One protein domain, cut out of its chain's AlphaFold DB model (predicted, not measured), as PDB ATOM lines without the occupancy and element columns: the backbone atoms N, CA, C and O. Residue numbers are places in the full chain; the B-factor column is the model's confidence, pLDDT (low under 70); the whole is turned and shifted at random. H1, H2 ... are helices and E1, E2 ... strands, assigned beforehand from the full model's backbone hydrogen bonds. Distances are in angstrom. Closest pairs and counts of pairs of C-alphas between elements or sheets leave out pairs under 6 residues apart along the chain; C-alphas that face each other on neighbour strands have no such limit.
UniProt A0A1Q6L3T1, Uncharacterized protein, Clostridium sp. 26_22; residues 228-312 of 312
ATOM      1  N   SER A 228      -9.370 -64.998  59.226       84.62
ATOM      2  CA  SER A 228     -10.018 -65.774  60.286       84.62
ATOM      3  C   SER A 228      -9.801 -65.103  61.638       84.62
ATOM      4  O   SER A 228      -8.661 -64.933  62.075       84.62
ATOM      5  N   VAL A 229     -10.895 -64.728  62.298       86.25
ATOM      6  CA  VAL A 229     -10.908 -64.149  63.643       86.25
ATOM      7  C   VAL A 229     -11.525 -65.167  64.600       86.25
ATOM      8  O   VAL A 229     -12.692 -65.546  64.457       86.25
ATOM      9  N   PHE A 230     -10.752 -65.597  65.589       85.62
ATOM     10  CA  PHE A 230     -11.168 -66.526  66.632       85.62
ATOM     11  C   PHE A 230     -11.455 -65.770  67.929       85.62
ATOM     12  O   PHE A 230     -10.658 -64.947  68.380       85.62
ATOM     13  N   ILE A 231     -12.617 -66.041  68.525       87.50
ATOM     14  CA  ILE A 231     -13.111 -65.375  69.731       87.50
ATOM     15  C   ILE A 231     -13.267 -66.419  70.838       87.50
ATOM     16  O   ILE A 231     -14.219 -67.206  70.835       87.50
ATOM     17  N   TYR A 232     -12.332 -66.404  71.786       86.62
ATOM     18  CA  TYR A 232     -12.216 -67.402  72.850       86.62
ATOM     19  C   TYR A 232     -13.028 -67.043  74.097       86.62
ATOM     20  O   TYR A 232     -13.212 -65.868  74.422       86.62
ATOM     21  N   GLU A 233     -13.470 -68.038  74.872       80.31
ATOM     22  CA  GLU A 233     -14.253 -67.787  76.099       80.31
ATOM     23  C   GLU A 233     -13.476 -67.008  77.175       80.31
ATOM     24  O   GLU A 233     -14.063 -66.324  78.019       80.31
ATOM     25  N   ASN A 234     -12.143 -67.087  77.140       78.00
ATOM     26  CA  ASN A 234     -11.244 -66.408  78.073       78.00
ATOM     27  C   ASN A 234     -11.188 -64.872  77.870       78.00
ATOM     28  O   ASN A 234     -10.622 -64.167  78.716       78.00
ATOM     29  N   GLY A 235     -11.813 -64.351  76.805       72.56
ATOM     30  CA  GLY A 235     -11.824 -62.933  76.444       72.56
ATOM     31  C   GLY A 235     -10.745 -62.523  75.434       72.56
ATOM     32  O   GLY A 235     -10.595 -61.326  75.180       72.56
ATOM     33  N   GLU A 236      -9.982 -63.469  74.882       81.00
ATOM     34  CA  GLU A 236      -8.941 -63.216  73.879       81.00
ATOM     35  C   GLU A 236      -9.507 -63.265  72.453       81.00
ATOM     36  O   GLU A 236     -10.437 -64.014  72.152       81.00
ATOM     37  N   ILE A 237      -8.964 -62.417  71.579       81.62
ATOM     38  CA  ILE A 237      -9.246 -62.428  70.141       81.62
ATOM     39  C   ILE A 237      -7.933 -62.776  69.464       81.62
ATOM     40  O   ILE A 237      -6.940 -62.090  69.712       81.62
ATOM     41  N   ASP A 238      -7.945 -63.812  68.638       82.31
ATOM     42  CA  ASP A 238      -6.797 -64.194  67.822       82.31
ATOM     43  C   ASP A 238      -7.151 -64.081  66.343       82.31
ATOM     44  O   ASP A 238      -8.285 -64.335  65.930       82.31
ATOM     45  N   THR A 239      -6.182 -63.663  65.546       78.38
ATOM     46  CA  THR A 239      -6.334 -63.431  64.114       78.38
ATOM     47  C   THR A 239      -5.206 -64.149  63.395       78.38
ATOM     48  O   THR A 239      -4.067 -63.693  63.407       78.38
ATOM     49  N   ASP A 240      -5.540 -65.271  62.756       68.62
ATOM     50  CA  ASP A 240      -4.579 -66.296  62.310       68.62
ATOM     51  C   ASP A 240      -3.428 -65.715  61.460       68.62
ATOM     52  O   ASP A 240      -2.250 -65.938  61.727       68.62
ATOM     53  N   ASN A 241      -3.765 -64.877  60.470       62.53
ATOM     54  CA  ASN A 241      -2.816 -64.380  59.465       62.53
ATOM     55  C   ASN A 241      -2.655 -62.850  59.425       62.53
ATOM     56  O   ASN A 241      -2.014 -62.329  58.510       62.53
ATOM     57  N   PHE A 242      -3.226 -62.102  60.374       65.81
ATOM     58  CA  PHE A 242      -3.222 -60.635  60.323       65.81
ATOM     59  C   PHE A 242      -3.031 -60.031  61.712       65.81
ATOM     60  O   PHE A 242      -3.875 -60.211  62.580       65.81
ATOM     61  N   LEU A 243      -1.960 -59.263  61.926       65.69
ATOM     62  CA  LEU A 243      -1.856 -58.393  63.099       65.69
ATOM     63  C   LEU A 243      -2.559 -57.069  62.795       65.69
ATOM     64  O   LEU A 243      -2.086 -56.288  61.969       65.69
ATOM     65  N   ILE A 244      -3.685 -56.824  63.463       68.69
ATOM     66  CA  ILE A 244      -4.385 -55.539  63.423       68.69
ATOM     67  C   ILE A 244      -4.275 -54.898  64.802       68.69
ATOM     68  O   ILE A 244      -4.801 -55.422  65.784       68.69
ATOM     69  N   ASP A 245      -3.618 -53.742  64.866       71.69
ATOM     70  CA  ASP A 245      -3.613 -52.916  66.069       71.69
ATOM     71  C   ASP A 245      -5.009 -52.317  66.266       71.69
ATOM     72  O   ASP A 245      -5.452 -51.465  65.495       71.69
ATOM     73  N   ILE A 246      -5.718 -52.779  67.299       75.81
ATOM     74  CA  ILE A 246      -7.055 -52.283  67.640       75.81
ATOM     75  C   ILE A 246      -6.907 -50.910  68.318       75.81
ATOM     76  O   ILE A 246      -6.348 -50.841  69.418       75.81
ATOM     77  N   PRO A 247      -7.415 -49.817  67.718       79.56
ATOM     78  CA  PRO A 247      -7.320 -48.481  68.299       79.56
ATOM     79  C   PRO A 247      -8.055 -48.388  69.640       79.56
ATOM     80  O   PRO A 247      -9.095 -49.016  69.826       79.56
ATOM     81  N   GLU A 248      -7.576 -47.544  70.559       81.62
ATOM     82  CA  GLU A 248      -8.162 -47.359  71.904       81.62
ATOM     83  C   GLU A 248      -9.609 -46.826  71.916       81.62
ATOM     84  O   GLU A 248     -10.240 -46.789  72.972       81.62
ATOM     85  N   THR A 249     -10.168 -46.482  70.752       78.12
ATOM     86  CA  THR A 249     -11.583 -46.119  70.563       78.12
ATOM     87  C   THR A 249     -12.551 -47.226  70.992       78.12
ATOM     88  O   THR A 249     -13.726 -46.954  71.232       78.12
ATOM     89  N   TRP A 250     -12.075 -48.466  71.170       81.94
ATOM     90  CA  TRP A 250     -12.867 -49.543  71.773       81.94
ATOM     91  C   TRP A 250     -13.334 -49.217  73.202       81.94
ATOM     92  O   TRP A 250     -14.346 -49.765  73.634       81.94
ATOM     93  N   ASN A 251     -12.649 -48.327  73.933       83.62
ATOM     94  CA  ASN A 251     -13.067 -47.902  75.273       83.62
ATOM     95  C   ASN A 251     -14.408 -47.150  75.245       83.62
ATOM     96  O   ASN A 251     -15.271 -47.409  76.079       83.62
ATOM     97  N   ASP A 252     -14.613 -46.274  74.258       82.88
ATOM     98  CA  ASP A 252     -15.869 -45.527  74.110       82.88
ATOM     99  C   ASP A 252     -17.025 -46.471  73.745       82.88
ATOM    100  O   ASP A 252     -18.141 -46.360  74.255       82.88
ATOM    101  N   VAL A 253     -16.732 -47.461  72.895       82.62
ATOM    102  CA  VAL A 253     -17.668 -48.529  72.526       82.62
ATOM    103  C   VAL A 253     -18.010 -49.395  73.745       82.62
ATOM    104  O   VAL A 253     -19.174 -49.719  73.965       82.62
ATOM    105  N   PHE A 254     -17.028 -49.716  74.586       84.69
ATOM    106  CA  PHE A 254     -17.221 -50.480  75.819       84.69
ATOM    107  C   PHE A 254     -18.154 -49.768  76.813       84.69
ATOM    108  O   PHE A 254     -19.093 -50.388  77.316       84.69
ATOM    109  N   GLU A 255     -17.954 -48.469  77.052       82.75
ATOM    110  CA  GLU A 255     -18.814 -47.662  77.935       82.75
ATOM    111  C   GLU A 255     -20.261 -47.554  77.426       82.75
ATOM    112  O   GLU A 255     -21.207 -47.504  78.220       82.75
ATOM    113  N   ASN A 256     -20.453 -47.559  76.103       81.81
ATOM    114  CA  ASN A 256     -21.779 -47.578  75.487       81.81
ATOM    115  C   ASN A 256     -22.459 -48.950  75.618       81.81
ATOM    116  O   ASN A 256     -23.643 -49.015  75.950       81.81
ATOM    117  N   ILE A 257     -21.718 -50.043  75.411       83.75
ATOM    118  CA  ILE A 257     -22.246 -51.413  75.510       83.75
ATOM    119  C   ILE A 257     -22.625 -51.771  76.952       83.75
ATOM    120  O   ILE A 257     -23.626 -52.449  77.156       83.75
ATOM    121  N   LEU A 258     -21.882 -51.290  77.956       80.69
ATOM    122  CA  LEU A 258     -22.163 -51.542  79.380       80.69
ATOM    123  C   LEU A 258     -23.570 -51.118  79.831       80.69
ATOM    124  O   LEU A 258     -24.049 -51.577  80.864       80.69
ATOM    125  N   ARG A 259     -24.223 -50.225  79.082       78.31
ATOM    126  CA  ARG A 259     -25.575 -49.728  79.372       78.31
ATOM    127  C   ARG A 259     -26.678 -50.575  78.732       78.31
ATOM    128  O   ARG A 259     -27.847 -50.242  78.896       78.31
ATOM    129  N   ASN A 260     -26.318 -51.609  77.973       77.38
ATOM    130  CA  ASN A 260     -27.245 -52.451  77.232       77.38
ATOM    131  C   ASN A 260     -27.554 -53.745  78.006       77.38
ATOM    132  O   ASN A 260     -26.644 -54.437  78.458       77.38
ATOM    133  N   GLU A 261     -28.834 -54.104  78.118       77.62
ATOM    134  CA  GLU A 261     -29.298 -55.313  78.818       77.62
ATOM    135  C   GLU A 261     -28.771 -56.614  78.171       77.62
ATOM    136  O   GLU A 261     -28.619 -57.637  78.836       77.62
ATOM    137  N   VAL A 262     -28.401 -56.570  76.883       77.00
ATOM    138  CA  VAL A 262     -27.876 -57.715  76.110       77.00
ATOM    139  C   VAL A 262     -26.583 -58.298  76.706       77.00
ATOM    140  O   VAL A 262     -26.288 -59.479  76.512       77.00
ATOM    141  N   VAL A 263     -25.813 -57.509  77.466       78.06
ATOM    142  CA  VAL A 263     -24.537 -57.952  78.055       78.06
ATOM    143  C   VAL A 263     -24.603 -58.343  79.532       78.06
ATOM    144  O   VAL A 263     -23.577 -58.718  80.095       78.06
ATOM    145  N   GLU A 264     -25.782 -58.326  80.166       74.56
ATOM    146  CA  GLU A 264     -25.936 -58.642  81.601       74.56
ATOM    147  C   GLU A 264     -25.431 -60.043  81.982       74.56
ATOM    148  O   GLU A 264     -24.922 -60.251  83.083       74.56
ATOM    149  N   ASN A 265     -25.525 -61.000  81.054       77.94
ATOM    150  CA  ASN A 265     -25.114 -62.392  81.263       77.94
ATOM    151  C   ASN A 265     -23.653 -62.674  80.869       77.94
ATOM    152  O   ASN A 265     -23.229 -63.832  80.874       77.94
ATOM    153  N   LEU A 266     -22.884 -61.644  80.506       79.94
ATOM    154  CA  LEU A 266     -21.490 -61.765  80.086       79.94
ATOM    155  C   LEU A 266     -20.536 -61.239  81.157       79.94
ATOM    156  O   LEU A 266     -20.809 -60.283  81.880       79.94
ATOM    157  N   SER A 267     -19.354 -61.845  81.241       82.88
ATOM    158  CA  SER A 267     -18.291 -61.320  82.096       82.88
ATOM    159  C   SER A 267     -17.735 -60.010  81.531       82.88
ATOM    160  O   SER A 267     -17.655 -59.821  80.321       82.88
ATOM    161  N   ILE A 268     -17.220 -59.135  82.399       82.38
ATOM    162  CA  ILE A 268     -16.563 -57.878  81.984       82.38
ATOM    163  C   ILE A 268     -15.457 -58.125  80.938       82.38
ATOM    164  O   ILE A 268     -15.237 -57.287  80.067       82.38
ATOM    165  N   LYS A 269     -14.771 -59.278  80.991       83.06
ATOM    166  CA  LYS A 269     -13.766 -59.665  79.988       83.06
ATOM    167  C   LYS A 269     -14.389 -59.913  78.613       83.06
ATOM    168  O   LYS A 269     -13.877 -59.383  77.634       83.06
ATOM    169  N   GLN A 270     -15.506 -60.635  78.555       81.38
ATOM    170  CA  GLN A 270     -16.265 -60.874  77.323       81.38
ATOM    171  C   GLN A 270     -16.882 -59.577  76.777       81.38
ATOM    172  O   GLN A 270     -16.869 -59.348  75.575       81.38
ATOM    173  N   ILE A 271     -17.332 -58.662  77.640       83.25
ATOM    174  CA  ILE A 271     -17.845 -57.352  77.199       83.25
ATOM    175  C   ILE A 271     -16.723 -56.508  76.567       83.25
ATOM    176  O   ILE A 271     -16.910 -55.919  75.503       83.25
ATOM    177  N   LYS A 272     -15.525 -56.490  77.171       84.19
ATOM    178  CA  LYS A 272     -14.342 -55.834  76.579       84.19
ATOM    179  C   LYS A 272     -13.929 -56.476  75.256       84.19
ATOM    180  O   LYS A 272     -13.543 -55.766  74.332       84.19
ATOM    181  N   GLN A 273     -14.004 -57.802  75.170       86.44
ATOM    182  CA  GLN A 273     -13.741 -58.560  73.950       86.44
ATOM    183  C   GLN A 273     -14.716 -58.159  72.836       86.44
ATOM    184  O   GLN A 273     -14.274 -57.816  71.747       86.44
ATOM    185  N   ILE A 274     -16.019 -58.092  73.118       86.56
ATOM    186  CA  ILE A 274     -17.035 -57.666  72.145       86.56
ATOM    187  C   ILE A 274     -16.799 -56.221  71.684       86.56
ATOM    188  O   ILE A 274     -16.839 -55.955  70.486       86.56
ATOM    189  N   ALA A 275     -16.481 -55.292  72.592       85.44
ATOM    190  CA  ALA A 275     -16.183 -53.905  72.221       85.44
ATOM    191  C   ALA A 275     -14.980 -53.799  71.263       85.44
ATOM    192  O   ALA A 275     -15.029 -53.074  70.269       85.44
ATOM    193  N   LYS A 276     -13.912 -54.564  71.530       86.56
ATOM    194  CA  LYS A 276     -12.748 -54.670  70.638       86.56
ATOM    195  C   LYS A 276     -13.105 -55.313  69.299       86.56
ATOM    196  O   LYS A 276     -12.630 -54.846  68.269       86.56
ATOM    197  N   LEU A 277     -13.951 -56.341  69.313       87.62
ATOM    198  CA  LEU A 277     -14.399 -57.041  68.113       87.62
ATOM    199  C   LEU A 277     -15.217 -56.128  67.192       87.62
ATOM    200  O   LEU A 277     -14.990 -56.152  65.993       87.62
ATOM    201  N   ILE A 278     -16.088 -55.273  67.736       86.81
ATOM    202  CA  ILE A 278     -16.886 -54.306  66.955       86.81
ATOM    203  C   ILE A 278     -15.995 -53.260  66.272       86.81
ATOM    204  O   ILE A 278     -16.204 -52.903  65.110       86.81
ATOM    205  N   VAL A 279     -14.959 -52.777  66.964       86.56
ATOM    206  CA  VAL A 279     -13.969 -51.880  66.348       86.56
ATOM    207  C   VAL A 279     -13.169 -52.615  65.268       86.56
ATOM    208  O   VAL A 279     -12.942 -52.062  64.193       86.56
ATOM    209  N   LEU A 280     -12.784 -53.869  65.518       86.00
ATOM    210  CA  LEU A 280     -12.064 -54.702  64.557       86.00
ATOM    211  C   LEU A 280     -12.892 -54.954  63.287       86.00
ATOM    212  O   LEU A 280     -12.393 -54.713  62.189       86.00
ATOM    213  N   THR A 281     -14.157 -55.361  63.406       86.38
ATOM    214  CA  THR A 281     -15.040 -55.575  62.249       86.38
ATOM    215  C   THR A 281     -15.301 -54.284  61.484       86.38
ATOM    216  O   THR A 281     -15.292 -54.299  60.255       86.38
ATOM    217  N   SER A 282     -15.425 -53.147  62.173       84.69
ATOM    218  CA  SER A 282     -15.537 -51.828  61.534       84.69
ATOM    219  C   SER A 282     -14.310 -51.488  60.676       84.69
ATOM    220  O   SER A 282     -14.450 -50.999  59.555       84.69
ATOM    221  N   ILE A 283     -13.100 -51.779  61.167       84.19
ATOM    222  CA  ILE A 283     -11.843 -51.576  60.425       84.19
ATOM    223  C   ILE A 283     -11.762 -52.520  59.221       84.19
ATOM    224  O   ILE A 283     -11.380 -52.095  58.128       84.19
ATOM    225  N   LEU A 284     -12.131 -53.788  59.402       84.19
ATOM    226  CA  LEU A 284     -12.151 -54.777  58.324       84.19
ATOM    227  C   LEU A 284     -13.140 -54.375  57.219       84.19
ATOM    228  O   LEU A 284     -12.786 -54.393  56.039       84.19
ATOM    229  N   HIS A 285     -14.331 -53.898  57.595       84.44
ATOM    230  CA  HIS A 285     -15.323 -53.365  56.662       84.44
ATOM    231  C   HIS A 285     -14.840 -52.109  55.932       84.44
ATOM    232  O   HIS A 285     -14.977 -52.032  54.711       84.44
ATOM    233  N   ALA A 286     -14.239 -51.147  56.638       84.38
ATOM    234  CA  ALA A 286     -13.714 -49.924  56.027       84.38
ATOM    235  C   ALA A 286     -12.618 -50.213  54.985       84.38
ATOM    236  O   ALA A 286     -12.536 -49.527  53.966       84.38
ATOM    237  N   ASN A 287     -11.818 -51.260  55.207       82.31
ATOM    238  CA  ASN A 287     -10.763 -51.698  54.293       82.31
ATOM    239  C   ASN A 287     -11.234 -52.710  53.233       82.31
ATOM    240  O   ASN A 287     -10.418 -53.167  52.436       82.31
ATOM    241  N   SER A 288     -12.531 -53.043  53.188       79.00
ATOM    242  CA  SER A 288     -13.102 -54.041  52.266       79.00
ATOM    243  C   SER A 288     -12.415 -55.414  52.335       79.00
ATOM    244  O   SER A 288     -12.301 -56.104  51.323       79.00
ATOM    245  N   LEU A 289     -11.947 -55.801  53.522       81.00
ATOM    246  CA  LEU A 289     -11.319 -57.096  53.760       81.00
ATOM    247  C   LEU A 289     -12.398 -58.132  54.083       81.00
ATOM    248  O   LEU A 289     -13.257 -57.896  54.934       81.00
ATOM    249  N   GLU A 290     -12.358 -59.280  53.410       82.81
ATOM    250  CA  GLU A 290     -13.230 -60.407  53.744       82.81
ATOM    251  C   GLU A 290     -12.724 -61.090  55.019       82.81
ATOM    252  O   GLU A 290     -11.532 -61.364  55.169       82.81
ATOM    253  N   TYR A 291     -13.634 -61.368  55.951       85.31
ATOM    254  CA  TYR A 291     -13.296 -61.979  57.231       85.31
ATOM    255  C   TYR A 291     -14.330 -63.022  57.662       85.31
ATOM    256  O   TYR A 291     -15.476 -63.025  57.206       85.31
ATOM    257  N   GLU A 292     -13.910 -63.934  58.533       86.12
ATOM    258  CA  GLU A 292     -14.750 -64.962  59.146       86.12
ATOM    259  C   GLU A 292     -14.603 -64.918  60.660       86.12
ATOM    260  O   GLU A 292     -13.488 -64.893  61.174       86.12
ATOM    261  N   LEU A 293     -15.730 -64.911  61.373       88.25
ATOM    262  CA  LEU A 293     -15.749 -64.907  62.832       88.25
ATOM    263  C   LEU A 293     -16.113 -66.300  63.344       88.25
ATOM    264  O   LEU A 293     -17.178 -66.819  63.009       88.25
ATOM    265  N   THR A 294     -15.268 -66.869  64.200       87.88
ATOM    266  CA  THR A 294     -15.539 -68.136  64.888       87.88
ATOM    267  C   THR A 294     -15.568 -67.899  66.394       87.88
ATOM    268  O   THR A 294     -14.568 -67.494  66.983       87.88
ATOM    269  N   PHE A 295     -16.717 -68.150  67.023       88.12
ATOM    270  CA  PHE A 295     -16.926 -67.953  68.459       88.12
ATOM    271  C   PHE A 295     -16.908 -69.289  69.201       88.12
ATOM    272  O   PHE A 295     -17.585 -70.228  68.788       88.12
ATOM    273  N   GLU A 296     -16.210 -69.352  70.335       86.94
ATOM    274  CA  GLU A 296     -16.320 -70.493  71.255       86.94
ATOM    275  C   GLU A 296     -17.600 -70.438  72.104       86.94
ATOM    276  O   GLU A 296     -18.197 -71.470  72.404       86.94
ATOM    277  N   SER A 297     -18.050 -69.230  72.460       85.44
ATOM    278  CA  SER A 297     -19.221 -69.012  73.316       85.44
ATOM    279  C   SER A 297     -20.434 -68.533  72.518       85.44
ATOM    280  O   SER A 297     -20.447 -67.413  72.001       85.44
ATOM    281  N   GLU A 298     -21.509 -69.329  72.512       83.75
ATOM    282  CA  GLU A 298     -22.781 -68.986  71.852       83.75
ATOM    283  C   GLU A 298     -23.411 -67.699  72.427       83.75
ATOM    284  O   GLU A 298     -24.013 -66.907  71.701       83.75
ATOM    285  N   ASN A 299     -23.228 -67.442  73.728       83.38
ATOM    286  CA  ASN A 299     -23.722 -66.224  74.379       83.38
ATOM    287  C   ASN A 299     -22.977 -64.974  73.891       83.38
ATOM    288  O   ASN A 299     -23.598 -63.938  73.661       83.38
ATOM    289  N   SER A 300     -21.658 -65.080  73.690       82.56
ATOM    290  CA  SER A 300     -20.840 -63.974  73.170       82.56
ATOM    291  C   SER A 300     -21.148 -63.701  71.696       82.56
ATOM    292  O   SER A 300     -21.209 -62.545  71.284       82.56
ATOM    293  N   GLN A 301     -21.424 -64.756  70.922       85.56
ATOM    294  CA  GLN A 301     -21.855 -64.655  69.529       85.56
ATOM    295  C   GLN A 301     -23.198 -63.921  69.392       85.56
ATOM    296  O   GLN A 301     -23.315 -62.989  68.596       85.56
ATOM    297  N   LYS A 302     -24.212 -64.309  70.180       85.06
ATOM    298  CA  LYS A 302     -25.535 -63.656  70.170       85.06
ATOM    299  C   LYS A 302     -25.438 -62.184  70.557       85.06
ATOM    300  O   LYS A 302     -25.956 -61.337  69.835       85.06
ATOM    301  N   ALA A 303     -24.719 -61.888  71.639       83.62
ATOM    302  CA  ALA A 303     -24.530 -60.518  72.095       83.62
ATOM    303  C   ALA A 303     -23.808 -59.655  71.052       83.62
ATOM    304  O   ALA A 303     -24.223 -58.524  70.812       83.62
ATOM    305  N   PHE A 304     -22.774 -60.186  70.388       86.62
ATOM    306  CA  PHE A 304     -22.083 -59.469  69.317       86.62
ATOM    307  C   PHE A 304     -23.028 -59.115  68.161       86.62
ATOM    308  O   PHE A 304     -23.117 -57.944  67.814       86.62
ATOM    309  N   TYR A 305     -23.778 -60.072  67.602       86.06
ATOM    310  CA  TYR A 305     -24.665 -59.784  66.467       86.06
ATOM    311  C   TYR A 305     -25.825 -58.839  66.814       86.06
ATOM    312  O   TYR A 305     -26.247 -58.049  65.968       86.06
ATOM    313  N   GLU A 306     -26.356 -58.899  68.039       84.12
ATOM    314  CA  GLU A 306     -27.395 -57.966  68.492       84.12
ATOM    315  C   GLU A 306     -26.854 -56.541  68.666       84.12
ATOM    316  O   GLU A 306     -27.521 -55.579  68.280       84.12
ATOM    317  N   LEU A 307     -25.630 -56.398  69.185       82.44
ATOM    318  CA  LEU A 307     -24.971 -55.105  69.368       82.44
ATOM    319  C   LEU A 307     -24.464 -54.506  68.055       82.44
ATOM    320  O   LEU A 307     -24.632 -53.310  67.832       82.44
ATOM    321  N   ASP A 308     -23.891 -55.323  67.175       79.56
ATOM    322  CA  ASP A 308     -23.396 -54.913  65.858       79.56
ATOM    323  C   ASP A 308     -24.541 -54.392  64.978       79.56
ATOM    324  O   ASP A 308     -24.425 -53.349  64.337       79.56
ATOM    325  N   LYS A 309     -25.716 -55.034  65.050       78.12
ATOM    326  CA  LYS A 309     -26.940 -54.564  64.387       78.12
ATOM    327  C   LYS A 309     -27.525 -53.293  65.011       78.12
ATOM    328  O   LYS A 309     -28.186 -52.532  64.313       78.12
ATOM    329  N   ALA A 310     -27.352 -53.090  66.315       73.06
ATOM    330  CA  ALA A 310     -27.822 -51.887  67.001       73.06
ATOM    331  C   ALA A 310     -26.900 -50.674  66.779       73.06
ATOM    332  O   ALA A 310     -27.336 -49.542  66.995       73.06
ATOM    333  N   MET A 311     -25.643 -50.910  66.384       68.19
ATOM    334  CA  MET A 311     -24.624 -49.878  66.168       68.19
ATOM    335  C   MET A 311     -24.241 -49.649  64.693       68.19
ATOM    336  O   MET A 311     -23.568 -48.653  64.422       68.19
ATOM    337  N   SER A 312     -24.677 -50.511  63.767       57.78
ATOM    338  CA  SER A 312     -24.670 -50.273  62.306       57.78
ATOM    339  C   SER A 312     -25.815 -49.366  61.862       57.78
ATOM    340  O   SER A 312     -25.584 -48.537  60.952       57.78
TER     341      SER A 312
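Overview. This is residues 228 to 312 of the 312 residues of an uncharacterized protein of Clostridium sp. 26_22 (UniProt A0A1Q6L3T1). Helix H2 covers one face of the mixed sheet E2 E1 E3 in two layers; H1 and H3 pack on H2. The printed part, 85 residues of mixed class, has named E1, E2, H1, H2, E3, H3 in order. It is compact, radius of gyration of the C-alphas 11.9 A, spanning 32 by 23 by 21 A.

Arrangement. E1, residues 228 to 231, and E2, 237 to 239, form an antiparallel hairpin, N 230 and O 238 within hydrogen-bond range at 2.8 A. E3, 291 to 295, is parallel to E1, N 229 and O 292 2.8 A apart. Parts of H2, 268 to 286, touch H1, 250 to 257, closest C-alphas 275 and 254, 5.1 A, and H3, 298 to 311, closest 274 and 304, 6.1 A. Every helix O i to N i+4 pair is within range.

Along the chain. H2 is 27.3 A long; C-alpha 228 is at (-10.018, -65.774, 60.286), C-alpha 311 at (-24.624, -49.878, 66.168).

Size, cuts and confidence. The printed part has no cut; pLDDT is under 70 at 240 to 244, 311 and 312.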